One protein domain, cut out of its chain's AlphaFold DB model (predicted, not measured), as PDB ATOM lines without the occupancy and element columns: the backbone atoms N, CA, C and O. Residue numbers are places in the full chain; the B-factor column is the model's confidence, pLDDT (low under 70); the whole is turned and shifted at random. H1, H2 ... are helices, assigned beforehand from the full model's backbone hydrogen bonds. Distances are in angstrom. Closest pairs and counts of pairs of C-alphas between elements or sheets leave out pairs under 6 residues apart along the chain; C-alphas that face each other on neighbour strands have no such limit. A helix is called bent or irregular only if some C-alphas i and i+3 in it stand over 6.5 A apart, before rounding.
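Overview. This is residues 8 to 51 and 64 to 106 of the 114 residues of the protein "Portal protein" of Weissella koreensis (strain KACC 15510) (UniProt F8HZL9). Three helices make an open, angular frame with no core: a long bent helix, H1, meets the beginning of H2 near its own last residues, making a corner like an L, and H3 stands away from both beyond the far end of H2. Most of H3 sticks out, with residues 94 to 105 standing free, and so do residues 22 to 36 of H1 and residues 73 to 79 of H2. The printed part has 87 residues with three named helices, in the order H1, H2, H3, and no named strand; the class is all helix. It is extended, with a radius of gyration of the C-alphas of 20.9 A, and its C-alphas span 53 by 46 by 30 A.

Along the chain. The printed part begins at Glu 8, with C-alpha 8 at (107.806, 97.572, 96.666). H1 is residues 18 to 42, by its hydrogen bonds assigned as one helix, but bent: C-alphas 30 and 33 are 6.7 A apart. Its arm H1a, residues 18 to 30, begins with C-alpha 18 at (101.737, 108.442, 104.547) and is 19.1 A long from first to last C-alpha. Its arm H1b, residues 33 to 42, is 14.5 A long. H2, residues 66 to 79, is 20.0 A long. H3, residues 90 to 105, is 22.9 A long and ends with C-alpha 105 at (119.722, 140.077, 84.067).

Arrangement. H1a and H1b stand at a steep tilt of 49 degrees. H1b touches H2, which meets it with residues 67 to 68 alone; the closest C-alphas are those of Tyr 42 and Lys 68, 4.8 A apart. The lines of H1b and H2 are about perpendicular, at 88 degrees. H1a is apart from H2. H3 is apart from H1a, H1b and H2. In H1a, H1b, H2 and H3 every O i to N i+4 pair is within hydrogen-bond range.

Size, cuts and confidence. The two C-alphas farthest apart are those of Arg 51 and Lys 91, 55.1 A. Residues 52 to 63 are cut out and not printed, and C-alphas 51 and 64 are 15.7 A apart across the cut. The link from H1 to H2 runs across this cut. The link from H2 to H3, 10 residues, is short. The mean pLDDT of the printed part is 80.4; residues 9 to 10, 80 to 94, 96 to 97 and 100 to 106 are under 70, and the mean for H3 is 66.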
ATOM      1  N   GLU A   8     109.133  98.012  96.230       70.25
ATOM      2  CA  GLU A   8     107.806  97.572  96.666       70.25
ATOM      3  C   GLU A   8     107.208  98.491  97.742       70.25
ATOM      4  O   GLU A   8     106.016  98.774  97.715       70.25
ATOM      5  N   LEU A   9     108.042  99.029  98.639       68.69
ATOM      6  CA  LEU A   9     107.625  99.969  99.684       68.69
ATOM      7  C   LEU A   9     107.399 101.387  99.130       68.69
ATOM      8  O   LEU A   9     106.675 102.183  99.723       68.69
ATOM      9  N   ALA A  10     108.034 101.716  98.002       68.00
ATOM     10  CA  ALA A  10     108.002 103.048  97.404       68.00
ATOM     11  C   ALA A  10     106.678 103.387  96.691       68.00
ATOM     12  O   ALA A  10     106.365 104.569  96.558       68.00
ATOM     13  N   GLY A  11     105.894 102.387  96.268       73.31
ATOM     14  CA  GLY A  11     104.605 102.599  95.596       73.31
ATOM     15  C   GLY A  11     104.698 103.520  94.366       73.31
ATOM     16  O   GLY A  11     105.654 103.442  93.592       73.31
ATOM     17  N   ASP A  12     103.702 104.396  94.180       75.81
ATOM     18  CA  ASP A  12     103.749 105.473  93.180       75.81
ATOM     19  C   ASP A  12     104.568 106.662  93.707       75.81
ATOM     20  O   ASP A  12     104.216 107.300  94.701       75.81
ATOM     21  N   VAL A  13     105.651 106.994  93.004       70.12
ATOM     22  CA  VAL A  13     106.566 108.095  93.352       70.12
ATOM     23  C   VAL A  13     105.861 109.455  93.322       70.12
ATOM     24  O   VAL A  13     106.255 110.364  94.053       70.12
ATOM     25  N   ASN A  14     104.816 109.605  92.503       75.81
ATOM     26  CA  ASN A  14     104.068 110.859  92.392       75.81
ATOM     27  C   ASN A  14     103.038 111.035  93.518       75.81
ATOM     28  O   ASN A  14     102.572 112.152  93.739       75.81
ATOM     29  N   ASN A  15     102.707 109.962  94.242       79.00
ATOM     30  CA  ASN A  15     101.770 109.979  95.360       79.00
ATOM     31  C   ASN A  15     102.225 109.004  96.470       79.00
ATOM     32  O   ASN A  15     101.665 107.909  96.606       79.00
ATOM     33  N   PRO A  16     103.248 109.378  97.263       79.06
ATOM     34  CA  PRO A  16     103.800 108.503  98.290       79.06
ATOM     35  C   PRO A  16     102.798 108.248  99.425       79.06
ATOM     36  O   PRO A  16     102.066 109.143  99.848       79.06
ATOM     37  N   SER A  17     102.808 107.025  99.964       83.38
ATOM     38  CA  SER A  17     102.010 106.662 101.141       83.38
ATOM     39  C   SER A  17     102.450 107.443 102.390       83.38
ATOM     40  O   SER A  17     103.641 107.685 102.607       83.38
ATOM     41  N   LEU A  18     101.490 107.791 103.252       84.88
ATOM     42  CA  LEU A  18     101.737 108.442 104.547       84.88
ATOM     43  C   LEU A  18     102.660 107.609 105.451       84.88
ATOM     44  O   LEU A  18     103.521 108.167 106.131       84.88
ATOM     45  N   GLU A  19     102.527 106.283 105.418       83.50
ATOM     46  CA  GLU A  19     103.365 105.371 106.209       83.50
ATOM     47  C   GLU A  19     104.828 105.396 105.752       83.50
ATOM     48  O   GLU A  19     105.752 105.415 106.570       83.50
ATOM     49  N   LEU A  20     105.046 105.467 104.435       84.06
ATOM     50  CA  LEU A  20     106.379 105.589 103.852       84.06
ATOM     51  C   LEU A  20     107.038 106.907 104.278       84.06
ATOM     52  O   LEU A  20     108.221 106.926 104.629       84.06
ATOM     53  N   LEU A  21     106.281 108.007 104.277       85.31
ATOM     54  CA  LEU A  21     106.791 109.310 104.686       85.31
ATOM     55  C   LEU A  21     107.209 109.318 106.162       85.31
ATOM     56  O   LEU A  21     108.311 109.769 106.475       85.31
ATOM     57  N   ASP A  22     106.377 108.785 107.060       89.12
ATOM     58  CA  ASP A  22     106.707 108.683 108.488       89.12
ATOM     59  C   ASP A  22     107.960 107.817 108.717       89.12
ATOM     60  O   ASP A  22     108.882 108.213 109.437       89.12
ATOM     61  N   PHE A  23     108.073 106.686 108.017       86.25
ATOM     62  CA  PHE A  23     109.263 105.838 108.069       86.25
ATOM     63  C   PHE A  23     110.542 106.575 107.638       86.25
ATOM     64  O   PHE A  23     111.570 106.509 108.326       86.25
ATOM     65  N   ILE A  24     110.490 107.307 106.520       86.38
ATOM     66  CA  ILE A  24     111.627 108.093 106.021       86.38
ATOM     67  C   ILE A  24     111.982 109.208 107.004       86.38
ATOM     68  O   ILE A  24     113.163 109.391 107.311       86.38
ATOM     69  N   LEU A  25     110.990 109.927 107.534       87.62
ATOM     70  CA  LEU A  25     111.207 111.004 108.501       87.62
ATOM     71  C   LEU A  25     111.907 110.490 109.759       87.62
ATOM     72  O   LEU A  25     112.898 111.086 110.195       87.62
ATOM     73  N   ARG A  26     111.467 109.350 110.299       87.56
ATOM     74  CA  ARG A  26     112.108 108.703 111.452       87.56
ATOM     75  C   ARG A  26     113.549 108.304 111.141       87.56
ATOM     76  O   ARG A  26     114.456 108.645 111.903       87.56
ATOM     77  N   LYS A  27     113.803 107.664 109.994       85.62
ATOM     78  CA  LYS A  27     115.172 107.321 109.559       85.62
ATOM     79  C   LYS A  27     116.057 108.558 109.384       85.62
ATOM     80  O   LYS A  27     117.222 108.556 109.789       85.62
ATOM     81  N   GLN A  28     115.519 109.631 108.816       86.44
ATOM     82  CA  GLN A  28     116.255 110.870 108.596       86.44
ATOM     83  C   GLN A  28     116.561 111.601 109.908       86.44
ATOM     84  O   GLN A  28     117.661 112.146 110.058       86.44
ATOM     85  N   ALA A  29     115.655 111.545 110.887       87.62
ATOM     86  CA  ALA A  29     115.851 112.130 112.211       87.62
ATOM     87  C   ALA A  29     117.106 111.579 112.913       87.62
ATOM     88  O   ALA A  29     117.862 112.356 113.501       87.62
ATOM     89  N   HIS A  30     117.411 110.283 112.761       82.44
ATOM     90  CA  HIS A  30     118.647 109.690 113.293       82.44
ATOM     91  C   HIS A  30     119.921 110.333 112.723       82.44
ATOM     92  O   HIS A  30     120.921 110.476 113.429       82.44
ATOM     93  N   SER A  31     119.896 110.758 111.457       86.38
ATOM     94  CA  SER A  31     121.052 111.376 110.793       86.38
ATOM     95  C   SER A  31     121.163 112.881 111.048       86.38
ATOM     96  O   SER A  31     122.256 113.439 110.922       86.38
ATOM     97  N   LYS A  32     120.067 113.539 111.449       90.62
ATOM     98  CA  LYS A  32     120.004 114.991 111.669       90.62
ATOM     99  C   LYS A  32     121.077 115.475 112.646       90.62
ATOM    100  O   LYS A  32     121.883 116.327 112.293       90.62
ATOM    101  N   LYS A  33     121.190 114.833 113.816       91.12
ATOM    102  CA  LYS A  33     122.188 115.188 114.846       91.12
ATOM    103  C   LYS A  33     123.626 115.162 114.314       91.12
ATOM    104  O   LYS A  33     124.453 115.990 114.698       91.12
ATOM    105  N   ARG A  34     123.940 114.203 113.436       91.81
ATOM    106  CA  ARG A  34     125.260 114.100 112.805       91.81
ATOM    107  C   ARG A  34     125.486 115.245 111.819       91.81
ATOM    108  O   ARG A  34     126.561 115.835 111.854       91.81
ATOM    109  N   PHE A  35     124.509 115.564 110.971       92.69
ATOM    110  CA  PHE A  35     124.625 116.670 110.015       92.69
ATOM    111  C   PHE A  35     124.751 118.022 110.711       92.69
ATOM    112  O   PHE A  35     125.660 118.774 110.376       92.69
ATOM    113  N   ASP A  36     123.957 118.265 111.753       94.44
ATOM    114  CA  ASP A  36     124.048 119.487 112.554       94.44
ATOM    115  C   ASP A  36     125.444 119.636 113.184       94.44
ATOM    116  O   ASP A  36     125.998 120.730 113.264       94.44
ATOM    117  N   LYS A  37     126.067 118.529 113.617       93.50
ATOM    118  CA  LYS A  37     127.453 118.554 114.108       93.50
ATOM    119  C   LYS A  37     128.453 118.894 112.998       93.50
ATOM    120  O   LYS A  37     129.340 119.711 113.232       93.50
ATOM    121  N   LEU A  38     128.335 118.269 111.827       93.38
ATOM    122  CA  LEU A  38     129.248 118.498 110.702       93.38
ATOM    123  C   LEU A  38     129.169 119.941 110.190       93.38
ATOM    124  O   LEU A  38     130.211 120.556 109.977       93.38
ATOM    125  N   ASP A  39     127.962 120.494 110.076       95.25
ATOM    126  CA  ASP A  39     127.746 121.890 109.685       95.25
ATOM    127  C   ASP A  39     128.352 122.864 110.706       95.25
ATOM    128  O   ASP A  39     129.123 123.761 110.355       95.25
ATOM    129  N   ARG A  40     128.116 122.634 112.006       95.94
ATOM    130  CA  ARG A  40     128.761 123.424 113.067       95.94
ATOM    131  C   ARG A  40     130.285 123.389 112.959       95.94
ATOM    132  O   ARG A  40     130.918 124.434 113.075       95.94
ATOM    133  N   TYR A  41     130.870 122.216 112.723       95.38
ATOM    134  CA  TYR A  41     132.322 122.052 112.606       95.38
ATOM    135  C   TYR A  41     132.884 122.735 111.355       95.38
ATOM    136  O   TYR A  41     133.927 123.376 111.448       95.38
ATOM    137  N   TYR A  42     132.190 122.668 110.216       96.19
ATOM    138  CA  TYR A  42     132.560 123.424 109.014       96.19
ATOM    139  C   TYR A  42     132.581 124.938 109.292       96.19
ATOM    140  O   TYR A  42     133.529 125.632 108.922       96.19
ATOM    141  N   ASN A  43     131.601 125.428 110.053       95.25
ATOM    142  CA  ASN A  43     131.498 126.821 110.493       95.25
ATOM    143  C   ASN A  43     132.444 127.192 111.661       95.25
ATOM    144  O   ASN A  43     132.334 128.285 112.215       95.25
ATOM    145  N   GLY A  44     133.355 126.301 112.078       93.56
ATOM    146  CA  GLY A  44     134.314 126.547 113.165       93.56
ATOM    147  C   GLY A  44     133.718 126.496 114.582       93.56
ATOM    148  O   GLY A  44     134.405 126.789 115.560       93.56
ATOM    149  N   LYS A  45     132.452 126.098 114.729       94.88
ATOM    150  CA  LYS A  45     131.751 125.951 116.014       94.88
ATOM    151  C   LYS A  45     131.982 124.552 116.593       94.88
ATOM    152  O   LYS A  45     131.090 123.704 116.598       94.88
ATOM    153  N   HIS A  46     133.198 124.305 117.066       93.75
ATOM    154  CA  HIS A  46     133.598 123.001 117.600       93.75
ATOM    155  C   HIS A  46     133.148 122.784 119.049       93.75
ATOM    156  O   HIS A  46     133.085 123.722 119.843       93.75
ATOM    157  N   ASP A  47     132.931 121.521 119.427       92.38
ATOM    158  CA  ASP A  47     132.483 121.147 120.779       92.38
ATOM    159  C   ASP A  47     133.520 121.522 121.874       92.38
ATOM    160  O   ASP A  47     133.160 121.707 123.038       92.38
ATOM    161  N   VAL A  48     134.798 121.724 121.505       89.62
ATOM    162  CA  VAL A  48     135.859 122.224 122.408       89.62
ATOM    163  C   VAL A  48     135.540 123.614 122.968       89.62
ATOM    164  O   VAL A  48     135.910 123.916 124.099       89.62
ATOM    165  N   LEU A  49     134.798 124.443 122.224       89.81
ATOM    166  CA  LEU A  49     134.392 125.774 122.680       89.81
ATOM    167  C   LEU A  49     133.432 125.688 123.873       89.81
ATOM    168  O   LEU A  49     133.466 126.525 124.775       89.81
ATOM    169  N   THR A  50     132.615 124.636 123.913       89.00
ATOM    170  CA  THR A  50     131.592 124.406 124.940       89.00
ATOM    171  C   THR A  50     132.041 123.486 126.073       89.00
ATOM    172  O   THR A  50     131.303 123.335 127.046       89.00
ATOM    173  N   ARG A  51     133.237 122.881 125.990       86.81
ATOM    174  CA  ARG A  51     133.761 122.051 127.085       86.81
ATOM    175  C   ARG A  51     133.915 122.893 128.359       86.81
ATOM    176  O   ARG A  51     134.241 124.082 128.282       86.81
ATOM    177  N   ILE A  64     141.355 124.935 115.369       92.31
ATOM    178  CA  ILE A  64     141.901 124.984 114.012       92.31
ATOM    179  C   ILE A  64     140.892 124.300 113.095       92.31
ATOM    180  O   ILE A  64     140.660 123.095 113.217       92.31
ATOM    181  N   ASN A  65     140.287 125.054 112.175       94.25
ATOM    182  CA  ASN A  65     139.182 124.569 111.347       94.25
ATOM    183  C   ASN A  65     139.662 123.667 110.192       94.25
ATOM    184  O   ASN A  65     139.671 124.050 109.022       94.25
ATOM    185  N   HIS A  66     140.044 122.439 110.537       93.81
ATOM    186  CA  HIS A  66     140.435 121.417 109.567       93.81
ATOM    187  C   HIS A  66     139.246 120.953 108.724       93.81
ATOM    188  O   HIS A  66     139.418 120.613 107.556       93.81
ATOM    189  N   SER A  67     138.038 120.958 109.301       93.31
ATOM    190  CA  SER A  67     136.824 120.522 108.611       93.31
ATOM    191  C   SER A  67     136.584 121.338 107.350       93.31
ATOM    192  O   SER A  67     136.459 120.740 106.288       93.31
ATOM    193  N   LYS A  68     136.618 122.673 107.444       95.62
ATOM    194  CA  LYS A  68     136.464 123.560 106.284       95.62
ATOM    195  C   LYS A  68     137.555 123.354 105.241       95.62
ATOM    196  O   LYS A  68     137.252 123.204 104.061       95.62
ATOM    197  N   TYR A  69     138.812 123.318 105.675       95.62
ATOM    198  CA  TYR A  69     139.953 123.176 104.774       95.62
ATOM    199  C   TYR A  69     139.871 121.897 103.928       95.62
ATOM    200  O   TYR A  69     139.965 121.955 102.703       95.62
ATOM    201  N   VAL A  70     139.630 120.745 104.562       94.94
ATOM    202  CA  VAL A  70     139.551 119.453 103.862       94.94
ATOM    203  C   VAL A  70     138.380 119.422 102.881       94.94
ATOM    204  O   VAL A  70     138.550 118.988 101.740       94.94
ATOM    205  N   THR A  71     137.202 119.897 103.287       93.75
ATOM    206  CA  THR A  71     136.021 119.903 102.412       93.75
ATOM    207  C   THR A  71     136.176 120.864 101.242       93.75
ATOM    208  O   THR A  71     135.828 120.501 100.121       93.75
ATOM    209  N   ASP A  72     136.739 122.053 101.467       93.50
ATOM    210  CA  ASP A  72     136.942 123.047 100.411       93.50
ATOM    211  C   ASP A  72     137.974 122.540  99.389       93.50
ATOM    212  O   ASP A  72     137.793 122.718  98.184       93.50
ATOM    213  N   MET A  73     139.009 121.823  99.842       92.94
ATOM    214  CA  MET A  73     139.942 121.141  98.942       92.94
ATOM    215  C   MET A  73     139.280 120.012  98.151       92.94
ATOM    216  O   MET A  73     139.479 119.932  96.941       92.94
ATOM    217  N   ALA A  74     138.491 119.152  98.800       91.31
ATOM    218  CA  ALA A  74     137.813 118.043  98.130       91.31
ATOM    219  C   ALA A  74     136.848 118.547  97.043       91.31
ATOM    220  O   ALA A  74     136.907 118.095  95.899       91.31
ATOM    221  N   VAL A  75     136.023 119.546  97.370       89.44
ATOM    222  CA  VAL A  75     135.132 120.220  96.410       89.44
ATOM    223  C   VAL A  75     135.954 120.896  95.313       89.44
ATOM    224  O   VAL A  75     135.657 120.736  94.130       89.44
ATOM    225  N   GLY A  76     137.032 121.593  95.674       87.75
ATOM    226  CA  GLY A  76     137.930 122.227  94.714       87.75
ATOM    227  C   GLY A  76     138.535 121.241  93.711       87.75
ATOM    228  O   GLY A  76     138.632 121.561  92.528       87.75
ATOM    229  N   ILE A  77     138.902 120.032  94.140       83.94
ATOM    230  CA  ILE A  77     139.413 118.979  93.251       83.94
ATOM    231  C   ILE A  77     138.293 118.436  92.354       83.94
ATOM    232  O   ILE A  77     138.488 118.348  91.143       83.94
ATOM    233  N   CYS A  78     137.118 118.127  92.911       82.88
ATOM    234  CA  CYS A  78     136.007 117.545  92.153       82.88
ATOM    235  C   CYS A  78     135.435 118.485  91.081       82.88
ATOM    236  O   CYS A  78     135.136 118.037  89.977       82.88
ATOM    237  N   TYR A  79     135.293 119.778  91.377       76.12
ATOM    238  CA  TYR A  79     134.600 120.732  90.498       76.12
ATOM    239  C   TYR A  79     135.536 121.585  89.629       76.12
ATOM    240  O   TYR A  79     135.075 122.434  88.866       76.12
ATOM    241  N   ARG A  80     136.856 121.354  89.679       64.69
ATOM    242  CA  ARG A  80     137.851 122.085  88.864       64.69
ATOM    243  C   ARG A  80     137.657 121.927  87.352       64.69
ATOM    244  O   ARG A  80     138.108 122.776  86.584       64.69
ATOM    245  N   LYS A  81     137.003 120.851  86.908       68.69
ATOM    246  CA  LYS A  81     136.548 120.669  85.526       68.69
ATOM    247  C   LYS A  81     135.023 120.524  85.560       68.69
ATOM    248  O   LYS A  81     134.544 119.600  86.211       68.69
ATOM    249  N   PRO A  82     134.255 121.399  84.888       65.44
ATOM    250  CA  PRO A  82     132.810 121.231  84.817       65.44
ATOM    251  C   PRO A  82     132.491 119.898  84.137       65.44
ATOM    252  O   PRO A  82     133.005 119.610  83.053       65.44
ATOM    253  N   ILE A  83     131.663 119.087  84.792       64.19
ATOM    254  CA  ILE A  83     131.139 117.849  84.224       64.19
ATOM    255  C   ILE A  83     130.066 118.267  83.222       64.19
ATOM    256  O   ILE A  83     128.990 118.722  83.607       64.19
ATOM    257  N   TYR A  84     130.378 118.179  81.931       64.88
ATOM    258  CA  TYR A  84     129.366 118.328  80.893       64.88
ATOM    259  C   TYR A  84     128.575 117.015  80.829       64.88
ATOM    260  O   TYR A  84     129.204 115.953  80.783       64.88
ATOM    261  N   PRO A  85     127.230 117.038  80.837       58.62
ATOM    262  CA  PRO A  85     126.463 115.838  80.530       58.62
ATOM    263  C   PRO A  85     126.891 115.332  79.144       58.62
ATOM    264  O   PRO A  85     127.042 116.129  78.218       58.62
ATOM    265  N   TYR A  86     127.107 114.018  79.020       55.78
ATOM    266  CA  TYR A  86     127.737 113.344  77.870       55.78
ATOM    267  C   TYR A  86     127.088 113.608  76.495       55.78
ATOM    268  O   TYR A  86     127.641 113.205  75.476       55.78
ATOM    269  N   SER A  87     125.940 114.285  76.447       57.75
ATOM    270  CA  SER A  87     125.189 114.607  75.233       57.75
ATOM    271  C   SER A  87     125.328 116.053  74.745       57.75
ATOM    272  O   SER A  87     124.919 116.333  73.624       57.75
ATOM    273  N   ILE A  88     125.883 116.978  75.541       60.88
ATOM    274  CA  ILE A  88     125.950 118.402  75.170       60.88
ATOM    275  C   ILE A  88     127.370 118.755  74.742       60.88
ATOM    276  O   ILE A  88     128.320 118.698  75.529       60.88
ATOM    277  N   THR A  89     127.523 119.187  73.491       62.06
ATOM    278  CA  THR A  89     128.813 119.693  73.016       62.06
ATOM    279  C   THR A  89     129.179 120.987  73.755       62.06
ATOM    280  O   THR A  89     128.328 121.813  74.090       62.06
ATOM    281  N   ARG A  90     130.479 121.231  73.988       59.97
ATOM    282  CA  ARG A  90     130.974 122.424  74.717       59.97
ATOM    283  C   ARG A  90     130.442 123.759  74.156       59.97
ATOM    284  O   ARG A  90     130.382 124.750  74.882       59.97
ATOM    285  N   LYS A  91     130.063 123.789  72.872       64.94
ATOM    286  CA  LYS A  91     129.480 124.949  72.179       64.94
ATOM    287  C   LYS A  91     128.027 125.202  72.601       64.94
ATOM    288  O   LYS A  91     127.686 126.335  72.928       64.94
ATOM    289  N   GLU A  92     127.207 124.158  72.672       66.06
ATOM    290  CA  GLU A  92     125.794 124.239  73.070       66.06
ATOM    291  C   GLU A  92     125.635 124.620  74.543       66.06
ATOM    292  O   GLU A  92     124.801 125.460  74.881       66.06
ATOM    293  N   PHE A  93     126.506 124.104  75.416       64.38
ATOM    294  CA  PHE A  93     126.509 124.488  76.829       64.38
ATOM    295  C   PHE A  93     126.814 125.982  77.020       64.38
ATOM    296  O   PHE A  93     126.200 126.642  77.855       64.38
ATOM    297  N   LYS A  94     127.725 126.546  76.213       67.06
ATOM    298  CA  LYS A  94     128.062 127.978  76.263       67.06
ATOM    299  C   LYS A  94     126.878 128.851  75.833       67.06
ATOM    300  O   LYS A  94     126.636 129.879  76.456       67.06
ATOM    301  N   ILE A  95     126.124 128.421  74.817       70.50
ATOM    302  CA  ILE A  95     124.907 129.107  74.352       70.50
ATOM    303  C   ILE A  95     123.815 129.059  75.427       70.50
ATOM    304  O   ILE A  95     123.206 130.087  75.716       70.50
ATOM    305  N   LEU A  96     123.596 127.903  76.057       69.75
ATOM    306  CA  LEU A  96     122.628 127.757  77.150       69.75
ATOM    307  C   LEU A  96     122.998 128.610  78.365       69.75
ATOM    308  O   LEU A  96     122.133 129.301  78.897       69.75
ATOM    309  N   LEU A  97     124.275 128.633  78.759       69.31
ATOM    310  CA  LEU A  97     124.764 129.472  79.856       69.31
ATOM    311  C   LEU A  97     124.548 130.965  79.564       69.31
ATOM    312  O   LEU A  97     124.123 131.710  80.446       69.31
ATOM    313  N   MET A  98     124.797 131.386  78.319       72.88
ATOM    314  CA  MET A  98     124.599 132.767  77.862       72.88
ATOM    315  C   MET A  98     123.110 133.146  77.817       72.88
ATOM    316  O   MET A  98     122.742 134.258  78.190       72.88
ATOM    317  N   ARG A  99     122.230 132.206  77.447       70.56
ATOM    318  CA  ARG A  99     120.770 132.380  77.543       70.56
ATOM    319  C   ARG A  99     120.314 132.493  78.994       70.56
ATOM    320  O   ARG A  99     119.545 133.388  79.306       70.56
ATOM    321  N   TRP A 100     120.815 131.645  79.887       66.25
ATOM    322  CA  TRP A 100     120.413 131.646  81.296       66.25
ATOM    323  C   TRP A 100     120.854 132.919  82.036       66.25
ATOM    324  O   TRP A 100     120.096 133.459  82.832       66.25
ATOM    325  N   THR A 101     122.032 133.464  81.711       67.62
ATOM    326  CA  THR A 101     122.474 134.773  82.234       67.62
ATOM    327  C   THR A 101     121.623 135.922  81.704       67.62
ATOM    328  O   THR A 101     121.238 136.799  82.471       67.62
ATOM    329  N   LEU A 102     121.244 135.904  80.424       64.31
ATOM    330  CA  LEU A 102     120.313 136.893  79.868       64.31
ATOM    331  C   LEU A 102     118.931 136.836  80.561       64.31
ATOM    332  O   LEU A 102     118.327 137.873  80.841       64.31
ATOM    333  N   TYR A 103     118.485 135.624  80.906       61.72
ATOM    334  CA  TYR A 103     117.266 135.323  81.667       61.72
ATOM    335  C   TYR A 103     117.362 135.613  83.181       61.72
ATOM    336  O   TYR A 103     116.413 135.390  83.918       61.72
ATOM    337  N   LEU A 104     118.487 136.089  83.698       62.19
ATOM    338  CA  LEU A 104     118.570 136.554  85.090       62.19
ATOM    339  C   LEU A 104     118.800 138.064  85.165       62.19
ATOM    340  O   LEU A 104     118.400 138.697  86.137       62.19
ATOM    341  N   THR A 105     119.382 138.650  84.117       63.00
ATOM    342  CA  THR A 105     119.722 140.077  84.067       63.00
ATOM    343  C   THR A 105     118.604 140.947  83.490       63.00
ATOM    344  O   THR A 105     118.532 142.131  83.808       63.00
ATOM    345  N   ILE A 106     117.709 140.403  82.656       58.47
ATOM    346  CA  ILE A 106     116.587 141.172  82.096       58.47
ATOM    347  C   ILE A 106     115.308 140.834  82.886       58.47
ATOM    348  O   ILE A 106     114.811 139.723  82.765       58.47
TER     349      ILE A 106